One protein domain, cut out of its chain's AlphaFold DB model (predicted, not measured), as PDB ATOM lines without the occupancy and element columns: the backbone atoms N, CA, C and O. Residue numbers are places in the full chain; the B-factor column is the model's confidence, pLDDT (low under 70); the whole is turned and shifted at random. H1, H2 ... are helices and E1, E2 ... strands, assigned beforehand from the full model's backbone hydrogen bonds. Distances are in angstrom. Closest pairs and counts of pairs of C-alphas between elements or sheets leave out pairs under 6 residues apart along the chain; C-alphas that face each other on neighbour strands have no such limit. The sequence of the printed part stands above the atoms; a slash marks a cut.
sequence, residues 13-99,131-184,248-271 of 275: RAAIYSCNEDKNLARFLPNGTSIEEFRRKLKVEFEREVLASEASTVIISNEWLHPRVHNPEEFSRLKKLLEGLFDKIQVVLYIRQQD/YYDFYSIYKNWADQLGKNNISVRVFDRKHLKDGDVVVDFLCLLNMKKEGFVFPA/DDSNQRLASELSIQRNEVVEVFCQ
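This is residues 13 to 99, 131 to 184 and 248 to 271 of the 275 residues of an uncharacterized protein of Marinobacter mobilis (UniProt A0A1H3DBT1). Two groups of helices lie at the two ends of the longest axis, with a small two-stranded sheet between them: H1, H3 and H5 cross in a cluster at one end, with the short H2 and H4 beside H1, while H8 and H9 pack together at the other. The sheet, E1 beside E2, has H6 over one side and H7 on the other, and H6 packs on H8. The printed part has 165 residues, with nine named helices and two named strands in the order H1 H2 H3 H4 H5 E1 H6 E2 H7 H8 H9; the sheet is parallel, and the class is mostly helix. The whole is compact, with a radius of gyration of the C-alphas of 17.4 A, and its C-alphas span 51 by 40 by 33 A.

Find C-alpha 13 at (-57.194, 2.774, 28.912); here the printed part begins with H1, residues 13 to 18, and H2 follows at residues 25 to 28. From C-alpha 35 at (-67.991, 0.095, 29.172) the longest helix, H3, runs through residues 35 to 51 and covers 24.0 A. Read on past residues 52 to 64, which hold no named element, to H4, residues 65 to 68, and H5, residues 72 to 82, 15.4 A long. Strand E1 is residues 91 to 95, 12.4 A. After the first cut look for H6, residues 134 to 145, 16.4 A, then E2, residues 150 to 154, 13.5 A, and H7, residues 165 to 172, 10.4 A. After the second cut come H8, residues 248 to 260, 18.6 A, and H9, residues 266 to 270, which ends at C-alpha 270 at (-37.795, 9.295, 58.607).

Start at H1, the hub, which touches three helices. It touches H5, the closest C-alphas being those of Ser 18 and Glu 74 at 4.9 A, at a steep tilt of 48 degrees, opposite ways. It touches H3, by residues 35 to 42 of H3 alone, with C-alphas 17 and 39 closest at 5.6 A, at a steep tilt of 60 degrees, opposite ways. H1 and H4 only just touch, with 3 pairs of C-alphas within 8 A, the closest being 15 and 65 at 5.3 A. H2 is close to H1 but not clearly touching, C-alphas 16 and 25 being closest at 6.7 A. Moving outward, H5 and H6 are close but not clearly touching, with C-alphas 75 and 144 closest at 7.2 A. E1 and E2 are parallel neighbours, 25 degrees between their directions; look for N 93 and O 151 at 2.8 A and N 153 and O 93 at 2.8 A. The closest C-alphas of H6 and E2 are 142 and 150, 6.3 A apart. E2 and H7 are near each other, with 5 pairs of C-alphas within 10 A. H6, by residues 134 to 138 alone, touches residues 250 to 254 of H8, with C-alphas 135 and 254 closest at 4.8 A, at a steep tilt of 42 degrees, the same way. H8 touches H9, C-alphas 255 and 266 being closest at 5.2 A. Every O i to N i+4 pair is within hydrogen-bond range in H1, H3, H5, H7, H8 and H9; in H6 it is 7 of 8, and H2 and H4 are too short for such a pair.

The two C-alphas farthest apart are those of Gly 32 and Gln 271, at 51.6 A. Residues 100 to 130 are not printed, and C-alphas 99 and 131 are 11.9 A apart across that cut; residues 185 to 247 are not printed either, with 35.3 A from C-alpha 184 to C-alpha 248. Of the links that are printed whole, H3 to H4 is long. The mean pLDDT of the printed part is 88.1, and residues 260 to 271 are under 70.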
ATOM      1  N   ARG A  13     -56.160   3.785  29.189       94.94
ATOM      2  CA  ARG A  13     -57.194   2.774  28.912       94.94
ATOM      3  C   ARG A  13     -57.109   1.595  29.882       94.94
ATOM      4  O   ARG A  13     -58.160   1.064  30.216       94.94
ATOM      5  N   ALA A  14     -55.924   1.252  30.401       94.81
ATOM      6  CA  ALA A  14     -55.781   0.227  31.440       94.81
ATOM      7  C   ALA A  14     -56.522   0.623  32.728       94.81
ATOM      8  O   ALA A  14     -57.324  -0.145  33.246       94.81
ATOM      9  N   ALA A  15     -56.350   1.865  33.196       93.75
ATOM     10  CA  ALA A  15     -57.083   2.354  34.363       93.75
ATOM     11  C   ALA A  15     -58.600   2.401  34.107       93.75
ATOM     12  O   ALA A  15     -59.372   1.969  34.959       93.75
ATOM     13  N   ILE A  16     -59.033   2.884  32.936       93.94
ATOM     14  CA  ILE A  16     -60.461   2.942  32.568       93.94
ATOM     15  C   ILE A  16     -61.079   1.538  32.530       93.94
ATOM     16  O   ILE A  16     -62.180   1.351  33.035       93.94
ATOM     17  N   TYR A  17     -60.363   0.556  31.979       95.12
ATOM     18  CA  TYR A  17     -60.791  -0.843  31.940       95.12
ATOM     19  C   TYR A  17     -61.051  -1.394  33.346       95.12
ATOM     20  O   TYR A  17     -62.072  -2.045  33.587       95.12
ATOM     21  N   SER A  18     -60.137  -1.104  34.272       94.62
ATOM     22  CA  SER A  18     -60.166  -1.628  35.634       94.62
ATOM     23  C   SER A  18     -61.215  -0.965  36.519       94.62
ATOM     24  O   SER A  18     -61.799  -1.655  37.344       94.62
ATOM     25  N   CYS A  19     -61.485   0.332  36.352       92.81
ATOM     26  CA  CYS A  19     -62.386   1.106  37.215       92.81
ATOM     27  C   CYS A  19     -63.829   0.580  37.254       92.81
ATOM     28  O   CYS A  19     -64.342   0.072  36.254       92.81
ATOM     29  N   ASN A  20     -64.503   0.798  38.386       89.25
ATOM     30  CA  ASN A  20     -65.963   0.733  38.472       89.25
ATOM     31  C   ASN A  20     -66.630   1.849  37.641       89.25
ATOM     32  O   ASN A  20     -66.048   2.906  37.375       89.25
ATOM     33  N   GLU A  21     -67.869   1.603  37.221       82.50
ATOM     34  CA  GLU A  21     -68.604   2.432  36.252       82.50
ATOM     35  C   GLU A  21     -69.093   3.766  36.831       82.50
ATOM     36  O   GLU A  21     -69.185   4.769  36.117       82.50
ATOM     37  N   ASP A  22     -69.287   3.813  38.146       77.06
ATOM     38  CA  ASP A  22     -69.649   4.992  38.934       77.06
ATOM     39  C   ASP A  22     -68.559   6.082  38.949       77.06
ATOM     40  O   ASP A  22     -68.822   7.245  39.266       77.06
ATOM     41  N   LYS A  23     -67.333   5.776  38.499       82.19
ATOM     42  CA  LYS A  23     -66.203   6.725  38.427       82.19
ATOM     43  C   LYS A  23     -66.273   7.710  37.252       82.19
ATOM     44  O   LYS A  23     -65.243   8.261  36.835       82.19
ATOM     45  N   ASN A  24     -67.478   7.977  36.740       80.94
ATOM     46  CA  ASN A  24     -67.763   8.882  35.622       80.94
ATOM     47  C   ASN A  24     -66.909   8.582  34.378       80.94
ATOM     48  O   ASN A  24     -66.334   9.495  33.767       80.94
ATOM     49  N   LEU A  25     -66.798   7.294  34.036       81.38
ATOM     50  CA  LEU A  25     -65.937   6.804  32.959       81.38
ATOM     51  C   LEU A  25     -66.427   7.205  31.567       81.38
ATOM     52  O   LEU A  25     -65.600   7.352  30.671       81.38
ATOM     53  N   ALA A  26     -67.732   7.449  31.401       80.31
ATOM     54  CA  ALA A  26     -68.372   7.732  30.114       80.31
ATOM     55  C   ALA A  26     -67.657   8.818  29.291       80.31
ATOM     56  O   ALA A  26     -67.519   8.688  28.081       80.31
ATOM     57  N   ARG A  27     -67.113   9.854  29.945       84.75
ATOM     58  CA  ARG A  27     -66.380  10.948  29.279       84.75
ATOM     59  C   ARG A  27     -65.058  10.527  28.619       84.75
ATOM     60  O   ARG A  27     -64.476  11.312  27.876       84.75
ATOM     61  N   PHE A  28     -64.532   9.360  28.982       87.31
ATOM     62  CA  PHE A  28     -63.271   8.811  28.485       87.31
ATOM     63  C   PHE A  28     -63.487   7.651  27.509       87.31
ATOM     64  O   PHE A  28     -62.516   7.142  26.948       87.31
ATOM     65  N   LEU A  29     -64.739   7.227  27.318       89.50
ATOM     66  CA  LEU A  29     -65.100   6.205  26.349       89.50
ATOM     67  C   LEU A  29     -65.305   6.843  24.968       89.50
ATOM     68  O   LEU A  29     -65.701   8.009  24.879       89.50
ATOM     69  N   PRO A  30     -65.056   6.100  23.877       88.06
ATOM     70  CA  PRO A  30     -65.475   6.532  22.551       88.06
ATOM     71  C   PRO A  30     -66.992   6.770  22.503       88.06
ATOM     72  O   PRO A  30     -67.761   6.074  23.169       88.06
ATOM     73  N   ASN A  31     -67.426   7.742  21.698       88.62
ATOM     74  CA  ASN A  31     -68.840   8.106  21.582       88.62
ATOM     75  C   ASN A  31     -69.714   6.876  21.280       88.62
ATOM     76  O   ASN A  31     -69.398   6.087  20.391       88.62
ATOM     77  N   GLY A  32     -70.810   6.727  22.031       88.00
ATOM     78  CA  GLY A  32     -71.771   5.631  21.863       88.00
ATOM     79  C   GLY A  32     -71.271   4.244  22.287       88.00
ATOM     80  O   GLY A  32     -71.949   3.259  22.018       88.00
ATOM     81  N   THR A  33     -70.101   4.135  22.925       91.69
ATOM     82  CA  THR A  33     -69.539   2.844  23.355       91.69
ATOM     83  C   THR A  33     -69.858   2.575  24.826       91.69
ATOM     84  O   THR A  33     -69.550   3.407  25.681       91.69
ATOM     85  N   SER A  34     -70.442   1.409  25.129       92.75
ATOM     86  CA  SER A  34     -70.617   0.957  26.515       92.75
ATOM     87  C   SER A  34     -69.275   0.552  27.136       92.75
ATOM     88  O   SER A  34     -68.296   0.278  26.436       92.75
ATOM     89  N   ILE A  35     -69.207   0.506  28.464       92.88
ATOM     90  CA  ILE A  35     -67.991   0.095  29.172       92.88
ATOM     91  C   ILE A  35     -67.644  -1.380  28.923       92.88
ATOM     92  O   ILE A  35     -66.467  -1.717  28.808       92.88
ATOM     93  N   GLU A  36     -68.637  -2.255  28.774       93.75
ATOM     94  CA  GLU A  36     -68.455  -3.669  28.432       93.75
ATOM     95  C   GLU A  36     -67.842  -3.809  27.044       93.75
ATOM     96  O   GLU A  36     -66.855  -4.525  26.873       93.75
ATOM     97  N   GLU A  37     -68.375  -3.075  26.064       95.19
ATOM     98  CA  GLU A  37     -67.856  -3.104  24.700       95.19
ATOM     99  C   GLU A  37     -66.443  -2.516  24.632       95.19
ATOM    100  O   GLU A  37     -65.565  -3.066  23.962       95.19
ATOM    101  N   PHE A  38     -66.177  -1.443  25.384       95.56
ATOM    102  CA  PHE A  38     -64.830  -0.900  25.537       95.56
ATOM    103  C   PHE A  38     -63.863  -1.932  26.127       95.56
ATOM    104  O   PHE A  38     -62.773  -2.122  25.583       95.56
ATOM    105  N   ARG A  39     -64.254  -2.608  27.218       95.38
ATOM    106  CA  ARG A  39     -63.430  -3.629  27.880       95.38
ATOM    107  C   ARG A  39     -63.142  -4.788  26.926       95.38
ATOM    108  O   ARG A  39     -61.980  -5.146  26.741       95.38
ATOM    109  N   ARG A  40     -64.166  -5.317  26.253       96.31
ATOM    110  CA  ARG A  40     -64.032  -6.417  25.289       96.31
ATOM    111  C   ARG A  40     -63.077  -6.062  24.148       96.31
ATOM    112  O   ARG A  40     -62.164  -6.836  23.866       96.31
ATOM    113  N   LYS A  41     -63.248  -4.889  23.522       96.50
ATOM    114  CA  LYS A  41     -62.354  -4.428  22.446       96.50
ATOM    115  C   LYS A  41     -60.926  -4.236  22.937       96.50
ATOM    116  O   LYS A  41     -60.005  -4.728  22.295       96.50
ATOM    117  N   LEU A  42     -60.740  -3.566  24.080       96.75
ATOM    118  CA  LEU A  42     -59.405  -3.323  24.624       96.75
ATOM    119  C   LEU A  42     -58.666  -4.630  24.921       96.75
ATOM    120  O   LEU A  42     -57.489  -4.719  24.592       96.75
ATOM    121  N   LYS A  43     -59.342  -5.626  25.508       97.06
ATOM    122  CA  LYS A  43     -58.734  -6.930  25.809       97.06
ATOM    123  C   LYS A  43     -58.186  -7.581  24.539       97.06
ATOM    124  O   LYS A  43     -57.004  -7.887  24.486       97.06
ATOM    125  N   VAL A  44     -59.010  -7.685  23.494       97.12
ATOM    126  CA  VAL A  44     -58.607  -8.290  22.211       97.12
ATOM    127  C   VAL A  44     -57.482  -7.498  21.535       97.12
ATOM    128  O   VAL A  44     -56.537  -8.088  21.019       97.12
ATOM    129  N   GLU A  45     -57.569  -6.165  21.533       97.06
ATOM    130  CA  GLU A  45     -56.529  -5.295  20.969       97.06
ATOM    131  C   GLU A  45     -55.187  -5.476  21.689       97.06
ATOM    132  O   GLU A  45     -54.156  -5.610  21.031       97.06
ATOM    133  N   PHE A  46     -55.206  -5.489  23.023       97.38
ATOM    134  CA  PHE A  46     -54.010  -5.621  23.849       97.38
ATOM    135  C   PHE A  46     -53.388  -7.014  23.738       97.38
ATOM    136  O   PHE A  46     -52.189  -7.117  23.499       97.38
ATOM    137  N   GLU A  47     -54.194  -8.076  23.825       96.75
ATOM    138  CA  GLU A  47     -53.735  -9.461  23.652       96.75
ATOM    139  C   GLU A  47     -53.069  -9.653  22.289       96.75
ATOM    140  O   GLU A  47     -51.944 -10.140  22.213       96.75
ATOM    141  N   ARG A  48     -53.719  -9.203  21.207       97.06
ATOM    142  CA  ARG A  48     -53.144  -9.282  19.859       97.06
ATOM    143  C   ARG A  48     -51.830  -8.505  19.762       97.06
ATOM    144  O   ARG A  48     -50.903  -8.994  19.130       97.06
ATOM    145  N   GLU A  49     -51.752  -7.309  20.344       97.12
ATOM    146  CA  GLU A  49     -50.532  -6.493  20.319       97.12
ATOM    147  C   GLU A  49     -49.368  -7.176  21.052       97.12
ATOM    148  O   GLU A  49     -48.250  -7.179  20.542       97.12
ATOM    149  N   VAL A  50     -49.628  -7.762  22.225       96.56
ATOM    150  CA  VAL A  50     -48.611  -8.451  23.033       96.56
ATOM    151  C   VAL A  50     -48.145  -9.734  22.349       96.56
ATOM    152  O   VAL A  50     -46.942  -9.922  22.192       96.56
ATOM    153  N   LEU A  51     -49.079 -10.573  21.886       94.94
ATOM    154  CA  LEU A  51     -48.776 -11.856  21.237       94.94
ATOM    155  C   LEU A  51     -48.109 -11.698  19.866       94.94
ATOM    156  O   LEU A  51     -47.374 -12.580  19.438       94.94
ATOM    157  N   ALA A  52     -48.360 -10.587  19.168       96.44
ATOM    158  CA  ALA A  52     -47.662 -10.260  17.927       96.44
ATOM    159  C   ALA A  52     -46.256  -9.683  18.165       96.44
ATOM    160  O   ALA A  52     -45.513  -9.470  17.207       96.44
ATOM    161  N   SER A  53     -45.897  -9.378  19.415       94.69
ATOM    162  CA  SER A  53     -44.562  -8.909  19.762       94.69
ATOM    163  C   SER A  53     -43.656 -10.089  20.111       94.69
ATOM    164  O   SER A  53     -44.064 -11.001  20.821       94.69
ATOM    165  N   GLU A  54     -42.383 -10.011  19.729       92.19
ATOM    166  CA  GLU A  54     -41.343 -10.936  20.208       92.19
ATOM    167  C   GLU A  54     -40.723 -10.480  21.546       92.19
ATOM    168  O   GLU A  54     -39.660 -10.948  21.955       92.19
ATOM    169  N   ALA A  55     -41.334  -9.508  22.232       92.81
ATOM    170  CA  ALA A  55     -40.774  -8.948  23.453       92.81
ATOM    171  C   ALA A  55     -41.040  -9.851  24.665       92.81
ATOM    172  O   ALA A  55     -42.180 -10.158  24.989       92.81
ATOM    173  N   SER A  56     -39.990 -10.145  25.430       92.31
ATOM    174  CA  SER A  56     -40.077 -10.856  26.714       92.31
ATOM    175  C   SER A  56     -40.541  -9.979  27.885       92.31
ATOM    176  O   SER A  56     -40.735 -10.459  28.997       92.31
ATOM    177  N   THR A  57     -40.666  -8.665  27.684       93.06
ATOM    178  CA  THR A  57     -41.049  -7.708  28.731       93.06
ATOM    179  C   THR A  57     -41.974  -6.640  28.168       93.06
ATOM    180  O   THR A  57     -41.672  -6.008  27.149       93.06
ATOM    181  N   VAL A  58     -43.080  -6.391  28.868       95.19
ATOM    182  CA  VAL A  58     -44.056  -5.339  28.562       95.19
ATOM    183  C   VAL A  58     -44.017  -4.299  29.670       95.19
ATOM    184  O   VAL A  58     -44.160  -4.631  30.842       95.19
ATOM    185  N   ILE A  59     -43.838  -3.030  29.308       94.75
ATOM    186  CA  ILE A  59     -43.845  -1.927  30.271       94.75
ATOM    187  C   ILE A  59     -45.192  -1.216  30.197       94.75
ATOM    188  O   ILE A  59     -45.550  -0.680  29.151       94.75
ATOM    189  N   ILE A  60     -45.901  -1.152  31.324       95.19
ATOM    190  CA  ILE A  60     -47.133  -0.374  31.471       95.19
ATOM    191  C   ILE A  60     -46.878   0.778  32.449       95.19
ATOM    192  O   ILE A  60     -46.817   0.563  33.653       95.19
ATOM    193  N   SER A  61     -46.753   2.011  31.947       93.50
ATOM    194  CA  SER A  61     -46.741   3.222  32.786       93.50
ATOM    195  C   SER A  61     -48.108   3.907  32.796       93.50
ATOM    196  O   SER A  61     -48.662   4.166  31.726       93.50
ATOM    197  N   ASN A  62     -48.669   4.166  33.983       93.38
ATOM    198  CA  ASN A  62     -49.991   4.777  34.130       93.38
ATOM    199  C   ASN A  62     -50.159   5.487  35.489       93.38
ATOM    200  O   ASN A  62     -50.198   4.846  36.539       93.38
ATOM    201  N   GLU A  63     -50.344   6.808  35.468       89.81
ATOM    202  CA  GLU A  63     -50.529   7.620  36.685       89.81
ATOM    203  C   GLU A  63     -51.957   7.528  37.280       89.81
ATOM    204  O   GLU A  63     -52.194   7.891  38.431       89.81
ATOM    205  N   TRP A  64     -52.943   7.073  36.498       90.81
ATOM    206  CA  TRP A  64     -54.351   6.952  36.900       90.81
ATOM    207  C   TRP A  64     -54.641   5.688  37.702       90.81
ATOM    208  O   TRP A  64     -55.652   5.654  38.402       90.81
ATOM    209  N   LEU A  65     -53.776   4.675  37.635       92.31
ATOM    210  CA  LEU A  65     -53.897   3.487  38.476       92.31
ATOM    211  C   LEU A  65     -53.803   3.851  39.964       92.31
ATOM    212  O   LEU A  65     -54.625   3.378  40.743       92.31
ATOM    213  N   HIS A  66     -52.891   4.765  40.325       88.69
ATOM    214  CA  HIS A  66     -52.671   5.237  41.701       88.69
ATOM    215  C   HIS A  66     -53.964   5.668  42.410       88.69
ATOM    216  O   HIS A  66     -54.279   5.099  43.450       88.69
ATOM    217  N   PRO A  67     -54.760   6.614  41.877       87.06
ATOM    218  CA  PRO A  67     -55.964   7.059  42.570       87.06
ATOM    219  C   PRO A  67     -57.239   6.310  42.194       87.06
ATOM    220  O   PRO A  67     -58.251   6.491  42.870       87.06
ATOM    221  N   ARG A  68     -57.256   5.559  41.085       87.88
ATOM    222  CA  ARG A  68     -58.506   4.999  40.554       87.88
ATOM    223  C   ARG A  68     -58.678   3.508  40.759       87.88
ATOM    224  O   ARG A  68     -59.816   3.081  40.639       87.88
ATOM    225  N   VAL A  69     -57.628   2.744  41.032       91.31
ATOM    226  CA  VAL A  69     -57.734   1.303  41.296       91.31
ATOM    227  C   VAL A  69     -57.423   1.083  42.768       91.31
ATOM    228  O   VAL A  69     -56.277   1.218  43.191       91.31
ATOM    229  N   HIS A  70     -58.462   0.846  43.568       89.81
ATOM    230  CA  HIS A  70     -58.309   0.782  45.027       89.81
ATOM    231  C   HIS A  70     -59.278  -0.162  45.741       89.81
ATOM    232  O   HIS A  70     -59.199  -0.284  46.960       89.81
ATOM    233  N   ASN A  71     -60.202  -0.807  45.025       89.12
ATOM    234  CA  ASN A  71     -61.053  -1.858  45.585       89.12
ATOM    235  C   ASN A  71     -60.751  -3.228  44.946       89.12
ATOM    236  O   ASN A  71     -60.166  -3.279  43.856       89.12
ATOM    237  N   PRO A  72     -61.123  -4.338  45.611       90.50
ATOM    238  CA  PRO A  72     -60.818  -5.687  45.136       90.50
ATOM    239  C   PRO A  72     -61.351  -5.991  43.730       90.50
ATOM    240  O   PRO A  72     -60.673  -6.658  42.949       90.50
ATOM    241  N   GLU A  73     -62.527  -5.482  43.361       92.69
ATOM    242  CA  GLU A  73     -63.135  -5.728  42.050       92.69
ATOM    243  C   GLU A  73     -62.333  -5.071  40.917       92.69
ATOM    244  O   GLU A  73     -62.154  -5.652  39.843       92.69
ATOM    245  N   GLU A  74     -61.813  -3.865  41.152       94.75
ATOM    246  CA  GLU A  74     -60.970  -3.136  40.203       94.75
ATOM    247  C   GLU A  74     -59.624  -3.818  39.995       94.75
ATOM    248  O   GLU A  74     -59.176  -3.965  38.851       94.75
ATOM    249  N   PHE A  75     -59.011  -4.286  41.083       93.75
ATOM    250  CA  PHE A  75     -57.804  -5.100  41.013       93.75
ATOM    251  C   PHE A  75     -58.057  -6.413  40.284       93.75
ATOM    252  O   PHE A  75     -57.285  -6.757  39.394       93.75
ATOM    253  N   SER A  76     -59.163  -7.101  40.574       92.75
ATOM    254  CA  SER A  76     -59.534  -8.338  39.884       92.75
ATOM    255  C   SER A  76     -59.678  -8.123  38.377       92.75
ATOM    256  O   SER A  76     -59.156  -8.911  37.589       92.75
ATOM    257  N   ARG A  77     -60.316  -7.026  37.942       94.94
ATOM    258  CA  ARG A  77     -60.404  -6.695  36.512       94.94
ATOM    259  C   ARG A  77     -59.040  -6.405  35.901       94.94
ATOM    260  O   ARG A  77     -58.755  -6.939  34.833       94.94
ATOM    261  N   LEU A  78     -58.199  -5.597  36.555       95.38
ATOM    262  CA  LEU A  78     -56.839  -5.349  36.066       95.38
ATOM    263  C   LEU A  78     -56.056  -6.659  35.940       95.38
ATOM    264  O   LEU A  78     -55.451  -6.913  34.907       95.38
ATOM    265  N   LYS A  79     -56.117  -7.504  36.968       91.88
ATOM    266  CA  LYS A  79     -55.429  -8.788  37.006       91.88
ATOM    267  C   LYS A  79     -55.887  -9.687  35.859       91.88
ATOM    268  O   LYS A  79     -55.043 -10.147  35.111       91.88
ATOM    269  N   LYS A  80     -57.196  -9.806  35.613       91.69
ATOM    270  CA  LYS A  80     -57.760 -10.566  34.479       91.69
ATOM    271  C   LYS A  80     -57.351 -10.052  33.095       91.69
ATOM    272  O   LYS A  80     -57.421 -10.807  32.133       91.69
ATOM    273  N   LEU A  81     -57.000  -8.770  32.963       95.00
ATOM    274  CA  LEU A  81     -56.466  -8.223  31.706       95.00
ATOM    275  C   LEU A  81     -55.017  -8.669  31.460       95.00
ATOM    276  O   LEU A  81     -54.587  -8.727  30.314       95.00
ATOM    277  N   LEU A  82     -54.267  -8.932  32.532       94.50
ATOM    278  CA  LEU A  82     -52.848  -9.287  32.492       94.50
ATOM    279  C   LEU A  82     -52.618 -10.805  32.611       94.50
ATOM    280  O   LEU A  82     -51.625 -11.322  32.104       94.50
ATOM    281  N   GLU A  83     -53.523 -11.519  33.283       87.06
ATOM    282  CA  GLU A  83     -53.501 -12.971  33.452       87.06
ATOM    283  C   GLU A  83     -53.534 -13.674  32.088       87.06
ATOM    284  O   GLU A  83     -54.310 -13.319  31.202       87.06
ATOM    285  N   GLY A  84     -52.676 -14.683  31.920       85.88
ATOM    286  CA  GLY A  84     -52.535 -15.441  30.672       85.88
ATOM    287  C   GLY A  84     -51.619 -14.799  29.626       85.88
ATOM    288  O   GLY A  84     -51.258 -15.473  28.667       85.88
ATOM    289  N   LEU A  85     -51.208 -13.539  29.815       94.56
ATOM    290  CA  LEU A  85     -50.210 -12.878  28.966       94.56
ATOM    291  C   LEU A  85     -48.816 -12.832  29.597       94.56
ATOM    292  O   LEU A  85     -47.828 -12.729  28.874       94.56
ATOM    293  N   PHE A  86     -48.731 -12.871  30.929       95.69
ATOM    294  CA  PHE A  86     -47.481 -12.675  31.660       95.69
ATOM    295  C   PHE A  86     -47.323 -13.691  32.788       95.69
ATOM    296  O   PHE A  86     -48.200 -13.808  33.642       95.69
ATOM    297  N   ASP A  87     -46.161 -14.342  32.843       93.25
ATOM    298  CA  ASP A  87     -45.795 -15.242  33.948       93.25
ATOM    299  C   ASP A  87     -45.425 -14.472  35.221       93.25
ATOM    300  O   ASP A  87     -45.565 -14.967  36.340       93.25
ATOM    301  N   LYS A  88     -44.937 -13.235  35.057       93.69
ATOM    302  CA  LYS A  88     -44.489 -12.371  36.148       93.69
ATOM    303  C   LYS A  88     -44.979 -10.945  35.945       93.69
ATOM    304  O   LYS A  88     -44.734 -10.331  34.910       93.69
ATOM    305  N   ILE A  89     -45.607 -10.397  36.981       95.00
ATOM    306  CA  ILE A  89     -46.059  -9.005  37.028       95.00
ATOM    307  C   ILE A  89     -45.321  -8.317  38.173       95.00
ATOM    308  O   ILE A  89     -45.410  -8.752  39.319       95.00
ATOM    309  N   GLN A  90     -44.596  -7.245  37.862       94.50
ATOM    310  CA  GLN A  90     -43.912  -6.402  38.844       94.50
ATOM    311  C   GLN A  90     -44.448  -4.975  38.752       94.50
ATOM    312  O   GLN A  90     -44.723  -4.478  37.660       94.50
ATOM    313  N   VAL A  91     -44.581  -4.312  39.898       94.50
ATOM    314  CA  VAL A  91     -45.082  -2.940  39.995       94.50
ATOM    315  C   VAL A  91     -44.027  -2.063  40.638       94.50
ATOM    316  O   VAL A  91     -43.474  -2.397  41.682       94.50
ATOM    317  N   VAL A  92     -43.780  -0.913  40.018       94.62
ATOM    318  CA  VAL A  92     -42.883   0.118  40.539       94.62
ATOM    319  C   VAL A  92     -43.724   1.326  40.930       94.62
ATOM    320  O   VAL A  92     -44.321   1.978  40.074       94.62
ATOM    321  N   LEU A  93     -43.798   1.609  42.228       93.75
ATOM    322  CA  LEU A  93     -44.551   2.716  42.804       93.75
ATOM    323  C   LEU A  93     -43.609   3.882  43.106       93.75
ATOM    324  O   LEU A  93     -42.881   3.871  44.096       93.75
ATOM    325  N   TYR A  94     -43.661   4.913  42.269       93.75
ATOM    326  CA  TYR A  94     -42.984   6.180  42.527       93.75
ATOM    327  C   TYR A  94     -43.851   7.070  43.417       93.75
ATOM    328  O   TYR A  94     -44.865   7.606  42.966       93.75
ATOM    329  N   ILE A  95     -43.450   7.249  44.673       92.75
ATOM    330  CA  ILE A  95     -44.172   8.075  45.647       92.75
ATOM    331  C   ILE A  95     -43.469   9.409  45.868       92.75
ATOM    332  O   ILE A  95     -42.247   9.498  45.953       92.75
ATOM    333  N   ARG A  96     -44.257  10.478  45.953       90.62
ATOM    334  CA  ARG A  96     -43.787  11.850  46.159       90.62
ATOM    335  C   ARG A  96     -44.273  12.338  47.514       90.62
ATOM    336  O   ARG A  96     -45.429  12.107  47.844       90.62
ATOM    337  N   GLN A  97     -43.440  13.084  48.237       92.25
ATOM    338  CA  GLN A  97     -43.830  13.761  49.480       92.25
ATOM    339  C   GLN A  97     -45.198  14.458  49.339       92.25
ATOM    340  O   GLN A  97     -45.446  15.141  48.337       92.25
ATOM    341  N   GLN A  98     -46.109  14.248  50.295       94.88
ATOM    342  CA  GLN A  98     -47.528  14.573  50.117       94.88
ATOM    343  C   GLN A  98     -47.778  16.064  49.840       94.88
ATOM    344  O   GLN A  98     -48.624  16.402  49.010       94.88
ATOM    345  N   ASP A  99     -47.037  16.968  50.479       95.12
ATOM    346  CA  ASP A  99     -47.130  18.412  50.257       95.12
ATOM    347  C   ASP A  99     -46.695  18.799  48.831       95.12
ATOM    348  O   ASP A  99     -47.436  19.478  48.112       95.12
ATOM    349  N   TYR A 131     -55.544   9.045  47.873       92.75
ATOM    350  CA  TYR A 131     -54.540   9.654  46.991       92.75
ATOM    351  C   TYR A 131     -53.189   9.953  47.681       92.75
ATOM    352  O   TYR A 131     -52.153   9.958  47.019       92.75
ATOM    353  N   TYR A 132     -53.202  10.238  48.984       94.06
ATOM    354  CA  TYR A 132     -52.030  10.610  49.782       94.06
ATOM    355  C   TYR A 132     -51.631   9.536  50.810       94.06
ATOM    356  O   TYR A 132     -50.589   9.668  51.455       94.06
ATOM    357  N   ASP A 133     -52.446   8.489  50.967       94.25
ATOM    358  CA  ASP A 133     -52.220   7.386  51.901       94.25
ATOM    359  C   ASP A 133     -51.385   6.283  51.239       94.25
ATOM    360  O   ASP A 133     -51.892   5.265  50.759       94.25
ATOM    361  N   PHE A 134     -50.075   6.519  51.167       93.94
ATOM    362  CA  PHE A 134     -49.161   5.637  50.444       93.94
ATOM    363  C   PHE A 134     -49.048   4.243  51.059       93.94
ATOM    364  O   PHE A 134     -48.810   3.294  50.314       93.94
ATOM    365  N   TYR A 135     -49.266   4.093  52.370       94.06
ATOM    366  CA  TYR A 135     -49.345   2.771  52.987       94.06
ATOM    367  C   TYR A 135     -50.540   1.981  52.464       94.06
ATOM    368  O   TYR A 135     -50.357   0.859  51.999       94.06
ATOM    369  N   SER A 136     -51.742   2.564  52.470       94.06
ATOM    370  CA  SER A 136     -52.934   1.882  51.952       94.06
ATOM    371  C   SER A 136     -52.802   1.540  50.468       94.06
ATOM    372  O   SER A 136     -53.179   0.444  50.056       94.06
ATOM    373  N   ILE A 137     -52.212   2.434  49.668       94.38
ATOM    374  CA  ILE A 137     -51.921   2.153  48.257       94.38
ATOM    375  C   ILE A 137     -50.964   0.968  48.133       94.38
ATOM    376  O   ILE A 137     -51.300  -0.013  47.472       94.38
ATOM    377  N   TYR A 138     -49.797   1.029  48.780       94.50
ATOM    378  CA  TYR A 138     -48.821  -0.062  48.763       94.50
ATOM    379  C   TYR A 138     -49.461  -1.383  49.191       94.50
ATOM    380  O   TYR A 138     -49.336  -2.379  48.479       94.50
ATOM    381  N   LYS A 139     -50.199  -1.376  50.306       94.25
ATOM    382  CA  LYS A 139     -50.851  -2.560  50.857       94.25
ATOM    383  C   LYS A 139     -51.829  -3.173  49.861       94.25
ATOM    384  O   LYS A 139     -51.760  -4.370  49.616       94.25
ATOM    385  N   ASN A 140     -52.683  -2.364  49.237       94.00
ATOM    386  CA  ASN A 140     -53.637  -2.846  48.243       94.00
ATOM    387  C   ASN A 140     -52.945  -3.545  47.066       94.00
ATOM    388  O   ASN A 140     -53.383  -4.608  46.642       94.00
ATOM    389  N   TRP A 141     -51.846  -2.990  46.553       93.56
ATOM    390  CA  TRP A 141     -51.079  -3.636  45.483       93.56
ATOM    391  C   TRP A 141     -50.359  -4.902  45.965       93.56
ATOM    392  O   TRP A 141     -50.377  -5.929  45.283       93.56
ATOM    393  N   ALA A 142     -49.753  -4.844  47.149       93.62
ATOM    394  CA  ALA A 142     -49.015  -5.949  47.740       93.62
ATOM    395  C   ALA A 142     -49.914  -7.139  48.110       93.62
ATOM    396  O   ALA A 142     -49.497  -8.280  47.937       93.62
ATOM    397  N   ASP A 143     -51.147  -6.898  48.554       93.56
ATOM    398  CA  ASP A 143     -52.128  -7.949  48.837       93.56
ATOM    399  C   ASP A 143     -52.536  -8.705  47.556       93.56
ATOM    400  O   ASP A 143     -52.853  -9.890  47.610       93.56
ATOM    401  N   GLN A 144     -52.518  -8.038  46.394       91.69
ATOM    402  CA  GLN A 144     -52.981  -8.609  45.121       91.69
ATOM    403  C   GLN A 144     -51.870  -9.292  44.319       91.69
ATOM    404  O   GLN A 144     -52.128 -10.274  43.621       91.69
ATOM    405  N   LEU A 145     -50.645  -8.766  44.385       91.38
ATOM    406  CA  LEU A 145     -49.504  -9.256  43.601       91.38
ATOM    407  C   LEU A 145     -48.404  -9.886  44.459       91.38
ATOM    408  O   LEU A 145     -47.490 -10.497  43.915       91.38
ATOM    409  N   GLY A 146     -48.477  -9.763  45.781       92.56
ATOM    410  CA  GLY A 146     -47.431 -10.176  46.710       92.56
ATOM    411  C   GLY A 146     -46.384  -9.082  46.930       92.56
ATOM    412  O   GLY A 146     -45.932  -8.421  45.994       92.56
ATOM    413  N   LYS A 147     -45.943  -8.928  48.184       93.12
ATOM    414  CA  LYS A 147     -44.992  -7.883  48.606       93.12
ATOM    415  C   LYS A 147     -43.686  -7.877  47.791       93.12
ATOM    416  O   LYS A 147     -43.155  -6.813  47.507       93.12
ATOM    417  N   ASN A 148     -43.187  -9.042  47.367       91.88
ATOM    418  CA  ASN A 148     -41.931  -9.162  46.604       91.88
ATOM    419  C   ASN A 148     -42.038  -8.678  45.147       91.88
ATOM    420  O   ASN A 148     -41.022  -8.520  44.471       91.88
ATOM    421  N   ASN A 149     -43.257  -8.452  44.652       92.69
ATOM    422  CA  ASN A 149     -43.506  -7.944  43.306       92.69
ATOM    423  C   ASN A 149     -43.713  -6.425  43.274       92.69
ATOM    424  O   ASN A 149     -43.892  -5.864  42.193       92.69
ATOM    425  N   ILE A 150     -43.673  -5.758  44.431       93.00
ATOM    426  CA  ILE A 150     -43.836  -4.311  44.547       93.00
ATOM    427  C   ILE A 150     -42.491  -3.683  44.912       93.00
ATOM    428  O   ILE A 150     -41.884  -4.027  45.919       93.00
ATOM    429  N   SER A 151     -42.036  -2.731  44.104       91.44
ATOM    430  CA  SER A 151     -40.887  -1.878  44.407       91.44
ATOM    431  C   SER A 151     -41.377  -0.454  44.616       91.44
ATOM    432  O   SER A 151     -42.020   0.116  43.739       91.44
ATOM    433  N   VAL A 152     -41.095   0.130  45.778       92.19
ATOM    434  CA  VAL A 152     -41.425   1.529  46.073       92.19
ATOM    435  C   VAL A 152     -40.173   2.380  45.893       92.19
ATOM    436  O   VAL A 152     -39.094   1.989  46.334       92.19
ATOM    437  N   ARG A 153     -40.307   3.540  45.246       90.88
ATOM    438  CA  ARG A 153     -39.213   4.490  44.993       90.88
ATOM    439  C   ARG A 153     -39.659   5.917  45.276       90.88
ATOM    440  O   ARG A 153     -40.832   6.252  45.119       90.88
ATOM    441  N   VAL A 154     -38.726   6.774  45.680       90.31
ATOM    442  CA  VAL A 154     -39.021   8.180  45.979       90.31
ATOM    443  C   VAL A 154     -38.896   9.025  44.716       90.31
ATOM    444  O   VAL A 154     -37.837   9.116  44.104       90.31
ATOM    445  N   PHE A 155     -39.975   9.712  44.357       90.62
ATOM    446  CA  PHE A 155     -40.025  10.644  43.236       90.62
ATOM    447  C   PHE A 155     -39.539  12.043  43.642       90.62
ATOM    448  O   PHE A 155     -40.308  13.011  43.721       90.62
ATOM    449  N   ASP A 156     -38.240  12.142  43.913       88.19
ATOM    450  CA  ASP A 156     -37.527  13.386  44.193       88.19
ATOM    451  C   ASP A 156     -36.152  13.332  43.519       88.19
ATOM    452  O   ASP A 156     -35.465  12.318  43.609       88.19
ATOM    453  N   ARG A 157     -35.737  14.415  42.850       88.06
ATOM    454  CA  ARG A 157     -34.481  14.453  42.075       88.06
ATOM    455  C   ARG A 157     -33.256  14.057  42.898       88.06
ATOM    456  O   ARG A 157     -32.307  13.545  42.329       88.06
ATOM    457  N   LYS A 158     -33.267  14.288  44.215       88.38
ATOM    458  CA  LYS A 158     -32.159  13.905  45.100       88.38
ATOM    459  C   LYS A 158     -32.012  12.385  45.258       88.38
ATOM    460  O   LYS A 158     -30.927  11.929  45.586       88.38
ATOM    461  N   HIS A 159     -33.086  11.629  45.032       87.44
ATOM    462  CA  HIS A 159     -33.145  10.177  45.235       87.44
ATOM    463  C   HIS A 159     -33.254   9.388  43.924       87.44
ATOM    464  O   HIS A 159     -33.090   8.174  43.924       87.44
ATOM    465  N   LEU A 160     -33.553  10.057  42.808       89.31
ATOM    466  CA  LEU A 160     -33.605   9.431  41.489       89.31
ATOM    467  C   LEU A 160     -32.199   9.339  40.890       89.31
ATOM    468  O   LEU A 160     -31.422  10.294  40.976       89.31
ATOM    469  N   LYS A 161     -31.898   8.229  40.211       88.75
ATOM    470  CA  LYS A 161     -30.667   8.095  39.419       88.75
ATOM    471  C   LYS A 161     -30.526   9.263  38.438       88.75
ATOM    472  O   LYS A 161     -31.433   9.546  37.662       88.75
ATOM    473  N   ASP A 162     -29.385   9.948  38.495       88.69
ATOM    474  CA  ASP A 162     -29.068  11.142  37.695       88.69
ATOM    475  C   ASP A 162     -30.141  12.258  37.777       88.69
ATOM    476  O   ASP A 162     -30.222  13.128  36.912       88.69
ATOM    477  N   GLY A 163     -30.980  12.249  38.821       88.12
ATOM    478  CA  GLY A 163     -32.083  13.189  38.997       88.12
ATOM    479  C   GLY A 163     -33.274  12.994  38.054       88.12
ATOM    480  O   GLY A 163     -34.136  13.876  38.004       88.12
ATOM    481  N   ASP A 164     -33.357  11.865  37.341       88.81
ATOM    482  CA  ASP A 164     -34.372  11.599  36.318       88.81
ATOM    483  C   ASP A 164     -35.085  10.253  36.539       88.81
ATOM    484  O   ASP A 164     -34.468   9.210  36.733       88.81
ATOM    485  N   VAL A 165     -36.420  10.265  36.488       89.81
ATOM    486  CA  VAL A 165     -37.243   9.073  36.766       89.81
ATOM    487  C   VAL A 165     -37.145   8.005  35.683       89.81
ATOM    488  O   VAL A 165     -37.288   6.819  35.969       89.81
ATOM    489  N   VAL A 166     -36.932   8.405  34.431       90.38
ATOM    490  CA  VAL A 166     -36.798   7.465  33.322       90.38
ATOM    491  C   VAL A 166     -35.447   6.775  33.435       90.38
ATOM    492  O   VAL A 166     -35.394   5.555  33.327       90.38
ATOM    493  N   VAL A 167     -34.376   7.518  33.726       90.94
ATOM    494  CA  VAL A 167     -33.047   6.935  33.979       90.94
ATOM    495  C   VAL A 167     -33.085   5.984  35.178       90.94
ATOM    496  O   VAL A 167     -32.577   4.867  35.097       90.94
ATOM    497  N   ASP A 168     -33.738   6.393  36.262       91.50
ATOM    498  CA  ASP A 168     -33.933   5.581  37.463       91.50
ATOM    499  C   ASP A 168     -34.706   4.280  37.178       91.50
ATOM    500  O   ASP A 168     -34.278   3.192  37.570       91.50
ATOM    501  N   PHE A 169     -35.783   4.365  36.394       92.50
ATOM    502  CA  PHE A 169     -36.551   3.202  35.960       92.50
ATOM    503  C   PHE A 169     -35.760   2.276  35.026       92.50
ATOM    504  O   PHE A 169     -35.824   1.058  35.173       92.50
ATOM    505  N   LEU A 170     -34.992   2.821  34.079       91.56
ATOM    506  CA  LEU A 170     -34.135   2.015  33.203       91.56
ATOM    507  C   LEU A 170     -33.055   1.288  34.008       91.56
ATOM    508  O   LEU A 170     -32.832   0.100  33.786       91.56
ATOM    509  N   CYS A 171     -32.454   1.961  34.992       90.62
ATOM    510  CA  CYS A 171     -31.494   1.350  35.906       90.62
ATOM    511  C   CYS A 171     -32.115   0.168  36.667       90.62
ATOM    512  O   CYS A 171     -31.487  -0.883  36.773       90.62
ATOM    513  N   LEU A 172     -33.361   0.304  37.138       89.38
ATOM    514  CA  LEU A 172     -34.096  -0.783  37.796       89.38
ATOM    515  C   LEU A 172     -34.289  -2.001  36.878       89.38
ATOM    516  O   LEU A 172     -34.239  -3.141  37.336       89.38
ATOM    517  N   LEU A 173     -34.497  -1.769  35.581       88.25
ATOM    518  CA  LEU A 173     -34.635  -2.826  34.579       88.25
ATOM    519  C   LEU A 173     -33.288  -3.373  34.075       88.25
ATOM    520  O   LEU A 173     -33.280  -4.208  33.173       88.25
ATOM    521  N   ASN A 174     -32.155  -2.910  34.619       89.25
ATOM    522  CA  ASN A 174     -30.811  -3.158  34.081       89.25
ATOM    523  C   ASN A 174     -30.690  -2.788  32.592       89.25
ATOM    524  O   ASN A 174     -29.939  -3.401  31.831       89.25
ATOM    525  N   MET A 175     -31.447  -1.777  32.169       88.25
ATOM    526  CA  MET A 175     -31.433  -1.256  30.815       88.25
ATOM    527  C   MET A 175     -30.520  -0.042  30.720       88.25
ATOM    528  O   MET A 175     -30.502   0.854  31.563       88.25
ATOM    529  N   LYS A 176     -29.771  -0.023  29.627       84.94
ATOM    530  CA  LYS A 176     -28.913   1.076  29.215       84.94
ATOM    531  C   LYS A 176     -29.759   2.236  28.680       84.94
ATOM    532  O   LYS A 176     -30.774   2.011  28.024       84.94
ATOM    533  N   LYS A 177     -29.358   3.478  28.975       84.88
ATOM    534  CA  LYS A 177     -30.055   4.688  28.492       84.88
ATOM    535  C   LYS A 177     -29.789   4.957  27.011       84.88
ATOM    536  O   LYS A 177     -30.528   5.700  26.368       84.88
ATOM    537  N   GLU A 178     -28.729   4.362  26.478       84.31
ATOM    538  CA  GLU A 178     -28.351   4.429  25.075       84.31
ATOM    539  C   GLU A 178     -29.500   3.902  24.194       84.31
ATOM    540  O   GLU A 178     -30.010   2.805  24.407       84.31
ATOM    541  N   GLY A 179     -29.926   4.700  23.211       78.75
ATOM    542  CA  GLY A 179     -31.054   4.374  22.327       78.75
ATOM    543  C   GLY A 179     -32.404   4.965  22.750       78.75
ATOM    544  O   GLY A 179     -33.359   4.893  21.977       78.75
ATOM    545  N   PHE A 180     -32.492   5.607  23.922       81.62
ATOM    546  CA  PHE A 180     -33.678   6.359  24.335       81.62
ATOM    547  C   PHE A 180     -33.546   7.849  24.004       81.62
ATOM    548  O   PHE A 180     -32.506   8.469  24.221       81.62
ATOM    549  N   VAL A 181     -34.636   8.439  23.505       79.62
ATOM    550  CA  VAL A 181     -34.756   9.889  23.323       79.62
ATOM    551  C   VAL A 181     -35.456  10.465  24.543       79.62
ATOM    552  O   VAL A 181     -36.637  10.201  24.775       79.62
ATOM    553  N   PHE A 182     -34.727  11.266  25.309       79.88
ATOM    554  CA  PHE A 182     -35.262  11.958  26.473       79.88
ATOM    555  C   PHE A 182     -35.858  13.294  26.018       79.88
ATOM    556  O   PHE A 182     -35.139  14.113  25.438       79.88
ATOM    557  N   PRO A 183     -37.168  13.526  26.214       74.25
ATOM    558  CA  PRO A 183     -37.761  14.812  25.885       74.25
ATOM    559  C   PRO A 183     -37.199  15.900  26.806       74.25
ATOM    560  O   PRO A 183     -36.871  15.643  27.965       74.25
ATOM    561  N   ALA A 184     -37.130  17.134  26.302       71.38
ATOM    562  CA  ALA A 184     -36.873  18.294  27.150       71.38
ATOM    563  C   ALA A 184     -37.944  18.397  28.253       71.38
ATOM    564  O   ALA A 184     -39.063  17.914  28.077       71.38
ATOM    565  N   ASP A 248     -48.387  10.899  59.162       90.31
ATOM    566  CA  ASP A 248     -47.239  10.364  59.912       90.31
ATOM    567  C   ASP A 248     -47.361   8.869  60.156       90.31
ATOM    568  O   ASP A 248     -46.452   8.123  59.805       90.31
ATOM    569  N   ASP A 249     -48.511   8.435  60.666       91.25
ATOM    570  CA  ASP A 249     -48.798   7.022  60.919       91.25
ATOM    571  C   ASP A 249     -48.750   6.195  59.620       91.25
ATOM    572  O   ASP A 249     -48.028   5.202  59.550       91.25
ATOM    573  N   SER A 250     -49.417   6.650  58.550       91.44
ATOM    574  CA  SER A 250     -49.362   5.994  57.230       91.44
ATOM    575  C   SER A 250     -47.918   5.873  56.722       91.44
ATOM    576  O   SER A 250     -47.453   4.788  56.377       91.44
ATOM    577  N   ASN A 251     -47.156   6.965  56.750       91.94
ATOM    578  CA  ASN A 251     -45.774   6.978  56.279       91.94
ATOM    579  C   ASN A 251     -44.846   6.092  57.127       91.94
ATOM    580  O   ASN A 251     -43.984   5.415  56.571       91.94
ATOM    581  N   GLN A 252     -45.021   6.061  58.452       89.88
ATOM    582  CA  GLN A 252     -44.240   5.201  59.350       89.88
ATOM    583  C   GLN A 252     -44.538   3.715  59.122       89.88
ATOM    584  O   GLN A 252     -43.612   2.900  59.094       89.88
ATOM    585  N   ARG A 253     -45.808   3.353  58.903       92.00
ATOM    586  CA  ARG A 253     -46.200   1.978  58.547       92.00
ATOM    587  C   ARG A 253     -45.585   1.550  57.222       92.00
ATOM    588  O   ARG A 253     -45.019   0.463  57.140       92.00
ATOM    589  N   LEU A 254     -45.630   2.419  56.210       91.81
ATOM    590  CA  LEU A 254     -44.984   2.150  54.928       91.81
ATOM    591  C   LEU A 254     -43.467   1.989  55.088       91.81
ATOM    592  O   LEU A 254     -42.902   1.025  54.584       91.81
ATOM    593  N   ALA A 255     -42.805   2.889  55.819       88.25
ATOM    594  CA  ALA A 255     -41.367   2.797  56.059       88.25
ATOM    595  C   ALA A 255     -40.988   1.495  56.784       88.25
ATOM    596  O   ALA A 255     -39.996   0.864  56.422       88.25
ATOM    597  N   SER A 256     -41.794   1.056  57.753       88.12
ATOM    598  CA  SER A 256     -41.590  -0.210  58.467       88.12
ATOM    599  C   SER A 256     -41.701  -1.421  57.534       88.12
ATOM    600  O   SER A 256     -40.827  -2.284  57.548       88.12
ATOM    601  N   GLU A 257     -42.717  -1.456  56.666       88.25
ATOM    602  CA  GLU A 257     -42.873  -2.504  55.643       88.25
ATOM    603  C   GLU A 257     -41.683  -2.553  54.671       88.25
ATOM    604  O   GLU A 257     -41.175  -3.628  54.357       88.25
ATOM    605  N   LEU A 258     -41.191  -1.392  54.228       82.56
ATOM    606  CA  LEU A 258     -40.082  -1.307  53.271       82.56
ATOM    607  C   LEU A 258     -38.711  -1.584  53.902       82.56
ATOM    608  O   LEU A 258     -37.828  -2.120  53.232       82.56
ATOM    609  N   SER A 259     -38.533  -1.270  55.188       71.12
ATOM    610  CA  SER A 259     -37.304  -1.571  55.942       71.12
ATOM    611  C   SER A 259     -37.051  -3.076  56.022       71.12
ATOM    612  O   SER A 259     -35.911  -3.524  55.914       71.12
ATOM    613  N   ILE A 260     -38.123  -3.868  56.133       58.94
ATOM    614  CA  ILE A 260     -38.068  -5.336  56.122       58.94
ATOM    615  C   ILE A 260     -37.617  -5.862  54.745       58.94
ATOM    616  O   ILE A 260     -37.021  -6.934  54.656       58.94
ATOM    617  N   GLN A 261     -37.841  -5.097  53.673       53.03
ATOM    618  CA  GLN A 261     -37.536  -5.492  52.295       53.03
ATOM    619  C   GLN A 261     -36.186  -4.974  51.753       53.03
ATOM    620  O   GLN A 261     -35.869  -5.277  50.606       53.03
ATOM    621  N   ARG A 262     -35.374  -4.261  52.564       51.59
ATOM    622  CA  ARG A 262     -34.137  -3.530  52.177       51.59
ATOM    623  C   ARG A 262     -34.360  -2.544  51.017       51.59
ATOM    624  O   ARG A 262     -34.250  -2.933  49.862       51.59
ATOM    625  N   ASN A 263     -34.588  -1.257  51.306       52.28
ATOM    626  CA  ASN A 263     -34.475  -0.173  50.313       52.28
ATOM    627  C   ASN A 263     -34.280   1.222  50.947       52.28
ATOM    628  O   ASN A 263     -34.809   1.505  52.019       52.28
ATOM    629  N   GLU A 264     -33.594   2.111  50.216       52.56
ATOM    630  CA  GLU A 264     -33.238   3.521  50.519       52.56
ATOM    631  C   GLU A 264     -34.436   4.468  50.791       52.56
ATOM    632  O   GLU A 264     -34.264   5.640  51.113       52.56
ATOM    633  N   VAL A 265     -35.678   3.982  50.691       54.72
ATOM    634  CA  VAL A 265     -36.915   4.776  50.850       54.72
ATOM    635  C   VAL A 265     -37.112   5.276  52.287       54.72
ATOM    636  O   VAL A 265     -37.765   6.295  52.508       54.72
ATOM    637  N   VAL A 266     -36.542   4.571  53.266       51.81
ATOM    638  CA  VAL A 266     -36.752   4.809  54.702       51.81
ATOM    639  C   VAL A 266     -36.281   6.205  55.120       51.81
ATOM    640  O   VAL A 266     -36.986   6.892  55.858       51.81
ATOM    641  N   GLU A 267     -35.152   6.685  54.591       50.41
ATOM    642  CA  GLU A 267     -34.588   7.977  54.999       50.41
ATOM    643  C   GLU A 267     -35.483   9.162  54.627       50.41
ATOM    644  O   GLU A 267     -35.595  10.101  55.407       50.41
ATOM    645  N   VAL A 268     -36.214   9.106  53.511       56.00
ATOM    646  CA  VAL A 268     -37.076  10.219  53.066       56.00
ATOM    647  C   VAL A 268     -38.303  10.399  53.956       56.00
ATOM    648  O   VAL A 268     -38.785  11.519  54.141       56.00
ATOM    649  N   PHE A 269     -38.818   9.306  54.515       54.38
ATOM    650  CA  PHE A 269     -39.967   9.353  55.417       54.38
ATOM    651  C   PHE A 269     -39.553   9.578  56.876       54.38
ATOM    652  O   PHE A 269     -40.322  10.182  57.628       54.38
ATOM    653  N   CYS A 270     -38.341   9.154  57.256       45.00
ATOM    654  CA  CYS A 270     -37.795   9.295  58.607       45.00
ATOM    655  C   CYS A 270     -37.049  10.624  58.846       45.00
ATOM    656  O   CYS A 270     -37.162  11.186  59.934       45.00
ATOM    657  N   GLN A 271     -36.328  11.172  57.864       46.75
ATOM    658  CA  GLN A 271     -35.612  12.447  57.987       46.75
ATOM    659  C   GLN A 271     -36.531  13.612  57.611       46.75
ATOM    660  O   GLN A 271     -36.588  14.074  56.472       46.75
TER     661      GLN A 271